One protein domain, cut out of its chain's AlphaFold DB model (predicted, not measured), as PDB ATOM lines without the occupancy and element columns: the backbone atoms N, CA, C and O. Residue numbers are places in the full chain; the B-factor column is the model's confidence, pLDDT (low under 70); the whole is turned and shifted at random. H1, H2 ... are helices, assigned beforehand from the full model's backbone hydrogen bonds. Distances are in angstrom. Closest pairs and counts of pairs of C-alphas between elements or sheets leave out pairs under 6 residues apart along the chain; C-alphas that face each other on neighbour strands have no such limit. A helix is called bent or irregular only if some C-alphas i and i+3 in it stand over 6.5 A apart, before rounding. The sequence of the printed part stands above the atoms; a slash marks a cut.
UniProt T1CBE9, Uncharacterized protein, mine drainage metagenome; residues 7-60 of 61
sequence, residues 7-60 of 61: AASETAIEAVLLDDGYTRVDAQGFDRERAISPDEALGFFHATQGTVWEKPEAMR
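Overview. This is residues 7 to 60 of the 61 residues of an uncharacterized protein of mine drainage metagenome (UniProt T1CBE9). The printed part is an open, stretched-out zigzag of two separate helices, H1 and H2, joined by a long winding link, with no shared core between them. H1 stands at one end of the longest axis, and H2, with a sharp kink, reaches to the other. The printed part has 54 residues, with two named helices in the order H1, H2 and no named strand; the class is all helix. The whole is extended, with a radius of gyration of the C-alphas of 16.0 A, and its outline is flat, spanning 52 by 27 by 12 A.

Arrangement. H1, residues 7 to 19, stands free over residues 7 to 13 and 15 to 19. A long link of 18 residues, 20 to 37, leads to H2, residues 38 to 57. H1 and H2 are apart, with no C-alpha of the one within 8 A of the other. H2 has a kink of 97 degrees near residue 51 and is irregular: C-alphas 48 and 51 are 8.7 A apart, against about 5 A in a regular helix. Its residues 47 to 52 and 55 to 57 stand free. Each O i to N i+4 pair is within hydrogen-bond range in H1, and 11 of 16 are in H2.

Along the chain. H1 begins at C-alpha 7, at (-24.084, -14.778, 18.079), and measures 18.4 A from first to last C-alpha. H2 begins at C-alpha 38, at (-31.480, -0.747, -2.257), and ends at C-alpha 57, at (-33.517, 15.746, -14.154), 20.4 A away.

Size, cuts and confidence. The two C-alphas farthest apart, those of Ala 8 and Met 59, are 52.1 A apart. The printed part has no cut. Within the long link, residues 31 to 36 stand free. The mean pLDDT of the printed part is 86.2, and residues 53 to 60 are under 70.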
ATOM      1  N   ALA A   7     -23.605 -16.109  17.721       87.69
ATOM      2  CA  ALA A   7     -24.084 -14.778  18.079       87.69
ATOM      3  C   ALA A   7     -23.062 -13.943  18.875       87.69
ATOM      4  O   ALA A   7     -22.917 -12.744  18.646       87.69
ATOM      5  N   ALA A   8     -22.330 -14.551  19.812       90.81
ATOM      6  CA  ALA A   8     -21.311 -13.849  20.593       90.81
ATOM      7  C   ALA A   8     -20.055 -13.546  19.757       90.81
ATOM      8  O   ALA A   8     -19.421 -12.512  19.969       90.81
ATOM      9  N   SER A   9     -19.719 -14.406  18.792       90.44
ATOM     10  CA  SER A   9     -18.653 -14.139  17.822       90.44
ATOM     11  C   SER A   9     -19.043 -13.009  16.864       90.44
ATOM     12  O   SER A   9     -18.272 -12.069  16.690       90.44
ATOM     13  N   GLU A  10     -20.249 -13.054  16.298       92.62
ATOM     14  CA  GLU A  10     -20.791 -12.022  15.406       92.62
ATOM     15  C   GLU A  10     -20.880 -10.664  16.113       92.62
ATOM     16  O   GLU A  10     -20.452  -9.657  15.557       92.62
ATOM     17  N   THR A  11     -21.323 -10.642  17.376       93.31
ATOM     18  CA  THR A  11     -21.361  -9.418  18.198       93.31
ATOM     19  C   THR A  11     -19.962  -8.823  18.398       93.31
ATOM     20  O   THR A  11     -19.787  -7.609  18.332       93.31
ATOM     21  N   ALA A  12     -18.947  -9.661  18.638       95.38
ATOM     22  CA  ALA A  12     -17.575  -9.190  18.817       95.38
ATOM     23  C   ALA A  12     -16.988  -8.610  17.519       95.38
ATOM     24  O   ALA A  12     -16.303  -7.593  17.563       95.38
ATOM     25  N   ILE A  13     -17.276  -9.233  16.370       94.62
ATOM     26  CA  ILE A  13     -16.863  -8.730  15.052       94.62
ATOM     27  C   ILE A  13     -17.556  -7.397  14.755       94.62
ATOM     28  O   ILE A  13     -16.894  -6.439  14.367       94.62
ATOM     29  N   GLU A  14     -18.869  -7.315  14.980       94.75
ATOM     30  CA  GLU A  14     -19.645  -6.091  14.777       94.75
ATOM     31  C   GLU A  14     -19.092  -4.928  15.609       94.75
ATOM     32  O   GLU A  14     -18.891  -3.842  15.075       94.75
ATOM     33  N   ALA A  15     -18.773  -5.159  16.886       96.31
ATOM     34  CA  ALA A  15     -18.208  -4.127  17.752       96.31
ATOM     35  C   ALA A  15     -16.891  -3.547  17.204       96.31
ATOM     36  O   ALA A  15     -16.700  -2.334  17.248       96.31
ATOM     37  N   VAL A  16     -16.008  -4.395  16.659       97.69
ATOM     38  CA  VAL A  16     -14.739  -3.952  16.055       97.69
ATOM     39  C   VAL A  16     -14.982  -3.146  14.778       97.69
ATOM     40  O   VAL A  16     -14.349  -2.116  14.584       97.69
ATOM     41  N   LEU A  17     -15.908  -3.580  13.920       96.94
ATOM     42  CA  LEU A  17     -16.224  -2.855  12.686       96.94
ATOM     43  C   LEU A  17     -16.820  -1.474  12.984       96.94
ATOM     44  O   LEU A  17     -16.444  -0.489  12.357       96.94
ATOM     45  N   LEU A  18     -17.731  -1.385  13.955       96.50
ATOM     46  CA  LEU A  18     -18.332  -0.107  14.337       96.50
ATOM     47  C   LEU A  18     -17.295   0.872  14.913       96.50
ATOM     48  O   LEU A  18     -17.375   2.065  14.632       96.50
ATOM     49  N   ASP A  19     -16.316   0.379  15.677       97.69
ATOM     50  CA  ASP A  19     -15.200   1.192  16.188       97.69
ATOM     51  C   ASP A  19     -14.294   1.717  15.057       97.69
ATOM     52  O   ASP A  19     -13.862   2.867  15.093       97.69
ATOM     53  N   ASP A  20     -14.098   0.926  13.996       97.38
ATOM     54  CA  ASP A  20     -13.317   1.296  12.802       97.38
ATOM     55  C   ASP A  20     -14.073   2.237  11.832       97.38
ATOM     56  O   ASP A  20     -13.601   2.554  10.741       97.38
ATOM     57  N   GLY A  21     -15.260   2.721  12.221       95.44
ATOM     58  CA  GLY A  21     -16.038   3.702  11.457       95.44
ATOM     59  C   GLY A  21     -17.041   3.104  10.469       95.44
ATOM     60  O   GLY A  21     -17.646   3.844   9.687       95.44
ATOM     61  N   TYR A  22     -17.268   1.788  10.503       94.56
ATOM     62  CA  TYR A  22     -18.380   1.191   9.770       94.56
ATOM     63  C   TYR A  22     -19.714   1.610  10.396       94.56
ATOM     64  O   TYR A  22     -19.839   1.796  11.605       94.56
ATOM     65  N   THR A  23     -20.743   1.738   9.561       90.69
ATOM     66  CA  THR A  23     -22.097   2.086  10.008       90.69
ATOM     67  C   THR A  23     -22.993   0.857   9.966       90.69
ATOM     68  O   THR A  23     -22.969   0.086   9.006       90.69
ATOM     69  N   ARG A  24     -23.807   0.674  11.010       89.88
ATOM     70  CA  ARG A  24     -24.824  -0.378  11.036       89.88
ATOM     71  C   ARG A  24     -25.929  -0.052  10.030       89.88
ATOM     72  O   ARG A  24     -26.567   0.990  10.144       89.88
ATOM     73  N   VAL A  25     -26.191  -0.977   9.111       87.50
ATOM     74  CA  VAL A  25     -27.320  -0.908   8.172       87.50
ATOM     75  C   VAL A  25     -28.447  -1.805   8.680       87.50
ATOM     76  O   VAL A  25     -28.198  -2.881   9.231       87.50
ATOM     77  N   ASP A  26     -29.690  -1.353   8.530       85.06
ATOM     78  CA  ASP A  26     -30.861  -2.132   8.924       85.06
ATOM     79  C   ASP A  26     -31.019  -3.399   8.063       85.06
ATOM     80  O   ASP A  26     -30.905  -3.371   6.837       85.06
ATOM     81  N   ALA A  27     -31.305  -4.525   8.720       84.12
ATOM     82  CA  ALA A  27     -31.413  -5.821   8.058       84.12
ATOM     83  C   ALA A  27     -32.764  -6.044   7.351       84.12
ATOM     84  O   ALA A  27     -32.844  -6.917   6.489       84.12
ATOM     85  N   GLN A  28     -33.825  -5.298   7.694       87.12
ATOM     86  CA  GLN A  28     -35.118  -5.412   7.002       87.12
ATOM     87  C   GLN A  28     -35.075  -4.775   5.612       87.12
ATOM     88  O   GLN A  28     -35.798  -5.224   4.727       87.12
ATOM     89  N   GLY A  29     -34.211  -3.779   5.405       84.44
ATOM     90  CA  GLY A  29     -33.996  -3.139   4.105       84.44
ATOM     91  C   GLY A  29     -33.179  -3.963   3.100       84.44
ATOM     92  O   GLY A  29     -32.969  -3.508   1.978       84.44
ATOM     93  N   PHE A  30     -32.694  -5.152   3.472       91.06
ATOM     94  CA  PHE A  30     -31.879  -5.988   2.591       91.06
ATOM     95  C   PHE A  30     -32.742  -6.840   1.646       91.06
ATOM     96  O   PHE A  30     -33.443  -7.764   2.070       91.06
ATOM     97  N   ASP A  31     -32.640  -6.572   0.344       93.38
ATOM     98  CA  ASP A  31     -33.240  -7.387  -0.711       93.38
ATOM     99  C   ASP A  31     -32.399  -8.656  -0.910       93.38
ATOM    100  O   ASP A  31     -31.297  -8.625  -1.463       93.38
ATOM    101  N   ARG A  32     -32.927  -9.795  -0.447       93.00
ATOM    102  CA  ARG A  32     -32.243 -11.096  -0.528       93.00
ATOM    103  C   ARG A  32     -32.143 -11.650  -1.943       93.00
ATOM    104  O   ARG A  32     -31.199 -12.384  -2.213       93.00
ATOM    105  N   GLU A  33     -33.099 -11.348  -2.818       94.88
ATOM    106  CA  GLU A  33     -33.073 -11.848  -4.197       94.88
ATOM    107  C   GLU A  33     -31.973 -11.150  -4.994       94.88
ATOM    108  O   GLU A  33     -31.274 -11.774  -5.789       94.88
ATOM    109  N   ARG A  34     -31.795  -9.850  -4.748       92.56
ATOM    110  CA  ARG A  34     -30.790  -9.016  -5.412       92.56
ATOM    111  C   ARG A  34     -29.469  -8.935  -4.649       92.56
ATOM    112  O   ARG A  34     -28.496  -8.436  -5.204       92.56
ATOM    113  N   ALA A  35     -29.438  -9.430  -3.412       92.75
ATOM    114  CA  ALA A  35     -28.314  -9.372  -2.483       92.75
ATOM    115  C   ALA A  35     -27.769  -7.947  -2.260       92.75
ATOM    116  O   ALA A  35     -26.559  -7.742  -2.176       92.75
ATOM    117  N   ILE A  36     -28.665  -6.959  -2.172       92.75
ATOM    118  CA  ILE A  36     -28.316  -5.547  -1.958       92.75
ATOM    119  C   ILE A  36     -29.249  -4.896  -0.939       92.75
ATOM    120  O   ILE A  36     -30.397  -5.303  -0.800       92.75
ATOM    121  N   SER A  37     -28.783  -3.828  -0.292       92.06
ATOM    122  CA  SER A  37     -29.642  -2.867   0.410       92.06
ATOM    123  C   SER A  37     -29.975  -1.725  -0.560       92.06
ATOM    124  O   SER A  37     -29.087  -0.912  -0.829       92.06
ATOM    125  N   PRO A  38     -31.186  -1.663  -1.152       91.81
ATOM    126  CA  PRO A  38     -31.480  -0.747  -2.257       91.81
ATOM    127  C   PRO A  38     -31.280   0.728  -1.904       91.81
ATOM    128  O   PRO A  38     -30.690   1.457  -2.698       91.81
ATOM    129  N   ASP A  39     -31.713   1.152  -0.714       90.38
ATOM    130  CA  ASP A  39     -31.547   2.529  -0.240       90.38
ATOM    131  C   ASP A  39     -30.073   2.909  -0.052       90.38
ATOM    132  O   ASP A  39     -29.657   3.975  -0.500       90.38
ATOM    133  N   GLU A  40     -29.254   2.017   0.517       91.56
ATOM    134  CA  GLU A  40     -27.811   2.259   0.664       91.56
ATOM    135  C   GLU A  40     -27.094   2.289  -0.684       91.56
ATOM    136  O   GLU A  40     -26.248   3.149  -0.926       91.56
ATOM    137  N   ALA A  41     -27.450   1.384  -1.599       91.06
ATOM    138  CA  ALA A  41     -26.893   1.387  -2.945       91.06
ATOM    139  C   ALA A  41     -27.243   2.694  -3.673       91.06
ATOM    140  O   ALA A  41     -26.378   3.314  -4.293       91.06
ATOM    141  N   LEU A  42     -28.495   3.146  -3.568       90.00
ATOM    142  CA  LEU A  42     -28.942   4.395  -4.172       90.00
ATOM    143  C   LEU A  42     -28.249   5.609  -3.536       90.00
ATOM    144  O   LEU A  42     -27.737   6.462  -4.262       90.00
ATOM    145  N   GLY A  43     -28.163   5.661  -2.204       90.38
ATOM    146  CA  GLY A  43     -27.433   6.695  -1.469       90.38
ATOM    147  C   GLY A  43     -25.958   6.761  -1.874       90.38
ATOM    148  O   GLY A  43     -25.435   7.844  -2.146       90.38
ATOM    149  N   PHE A  44     -25.310   5.604  -2.028       89.38
ATOM    150  CA  PHE A  44     -23.941   5.506  -2.526       89.38
ATOM    151  C   PHE A  44     -23.796   6.081  -3.940       89.38
ATOM    152  O   PHE A  44     -22.866   6.849  -4.201       89.38
ATOM    153  N   PHE A  45     -24.716   5.764  -4.858       89.94
ATOM    154  CA  PHE A  45     -24.685   6.326  -6.210       89.94
ATOM    155  C   PHE A  45     -24.902   7.840  -6.212       89.94
ATOM    156  O   PHE A  45     -24.186   8.544  -6.921       89.94
ATOM    157  N   HIS A  46     -25.809   8.373  -5.389       88.06
ATOM    158  CA  HIS A  46     -25.971   9.824  -5.259       88.06
ATOM    159  C   HIS A  46     -24.704  10.502  -4.719       88.06
ATOM    160  O   HIS A  46     -24.285  11.526  -5.257       88.06
ATOM    161  N   ALA A  47     -24.057   9.912  -3.710       89.38
ATOM    162  CA  ALA A  47     -22.845  10.461  -3.104       89.38
ATOM    163  C   ALA A  47     -21.627  10.428  -4.043       89.38
ATOM    164  O   ALA A  47     -20.775  11.312  -3.986       89.38
ATOM    165  N   THR A  48     -21.530   9.416  -4.910       90.31
ATOM    166  CA  THR A  48     -20.343   9.195  -5.755       90.31
ATOM    167  C   THR A  48     -20.518   9.636  -7.206       90.31
ATOM    168  O   THR A  48     -19.531   9.936  -7.877       90.31
ATOM    169  N   GLN A  49     -21.755   9.691  -7.708       86.31
ATOM    170  CA  GLN A  49     -22.067   9.905  -9.126       86.31
ATOM    171  C   GLN A  49     -23.060  11.052  -9.362       86.31
ATOM    172  O   GLN A  49     -23.752  11.057 -10.383       86.31
ATOM    173  N   GLY A  50     -23.116  12.045  -8.469       76.06
ATOM    174  CA  GLY A  50     -24.061  13.168  -8.550       76.06
ATOM    175  C   GLY A  50     -24.169  13.798  -9.947       76.06
ATOM    176  O   GLY A  50     -25.262  13.903 -10.492       76.06
ATOM    177  N   THR A  51     -23.043  14.077 -10.613       76.50
ATOM    178  CA  THR A  51     -23.022  14.702 -11.954       76.50
ATOM    179  C   THR A  51     -23.631  13.844 -13.071       76.50
ATOM    180  O   THR A  51     -24.040  14.369 -14.107       76.50
ATOM    181  N   VAL A  52     -23.652  12.516 -12.913       78.12
ATOM    182  CA  VAL A  52     -24.288  11.598 -13.876       78.12
ATOM    183  C   VAL A  52     -25.809  11.680 -13.749       78.12
ATOM    184  O   VAL A  52     -26.516  11.612 -14.755       78.12
ATOM    185  N   TRP A  53     -26.293  11.885 -12.524       68.25
ATOM    186  CA  TRP A  53     -27.710  11.938 -12.185       68.25
ATOM    187  C   TRP A  53     -28.329  13.341 -12.267       68.25
ATOM    188  O   TRP A  53     -29.547  13.437 -12.364       68.25
ATOM    189  N   GLU A  54     -27.539  14.413 -12.381       67.50
ATOM    190  CA  GLU A  54     -28.072  15.757 -12.690       67.50
ATOM    191  C   GLU A  54     -28.595  15.889 -14.136       67.50
ATOM    192  O   GLU A  54     -29.567  16.593 -14.410       67.50
ATOM    193  N   LYS A  55     -27.984  15.182 -15.098       59.75
ATOM    194  CA  LYS A  55     -28.408  15.207 -16.512       59.75
ATOM    195  C   LYS A  55     -29.846  14.719 -16.767       59.75
ATOM    196  O   LYS A  55     -30.524  15.344 -17.581       59.75
ATOM    197  N   PRO A  56     -30.329  13.619 -16.160       58.38
ATOM    198  CA  PRO A  56     -31.695  13.153 -16.391       58.38
ATOM    199  C   PRO A  56     -32.787  14.044 -15.779       58.38
ATOM    200  O   PRO A  56     -33.902  14.028 -16.300       58.38
ATOM    201  N   GLU A  57     -32.513  14.834 -14.734       55.91
ATOM    202  CA  GLU A  57     -33.517  15.746 -14.154       55.91
ATOM    203  C   GLU A  57     -33.757  16.985 -15.027       55.91
ATOM    204  O   GLU A  57     -34.900  17.415 -15.178       55.91
ATOM    205  N   ALA A  58     -32.723  17.488 -15.708       56.28
ATOM    206  CA  ALA A  58     -32.839  18.626 -16.626       56.28
ATOM    207  C   ALA A  58     -33.689  18.344 -17.886       56.28
ATOM    208  O   ALA A  58     -34.139  19.276 -18.544       56.28
ATOM    209  N   MET A  59     -33.914  17.073 -18.235       55.78
ATOM    210  CA  MET A  59     -34.706  16.657 -19.405       55.78
ATOM    211  C   MET A  59     -36.173  16.340 -19.059       55.78
ATOM    212  O   MET A  59     -36.972  16.066 -19.952       55.78
ATOM    213  N   ARG A  60     -36.542  16.357 -17.771       57.84
ATOM    214  CA  ARG A  60     -37.926  16.159 -17.307       57.84
ATOM    215  C   ARG A  60     -38.703  17.478 -17.124       57.84
ATOM    216  O   ARG A  60     -39.811  17.427 -16.590       57.84
TER     217      ARG A  60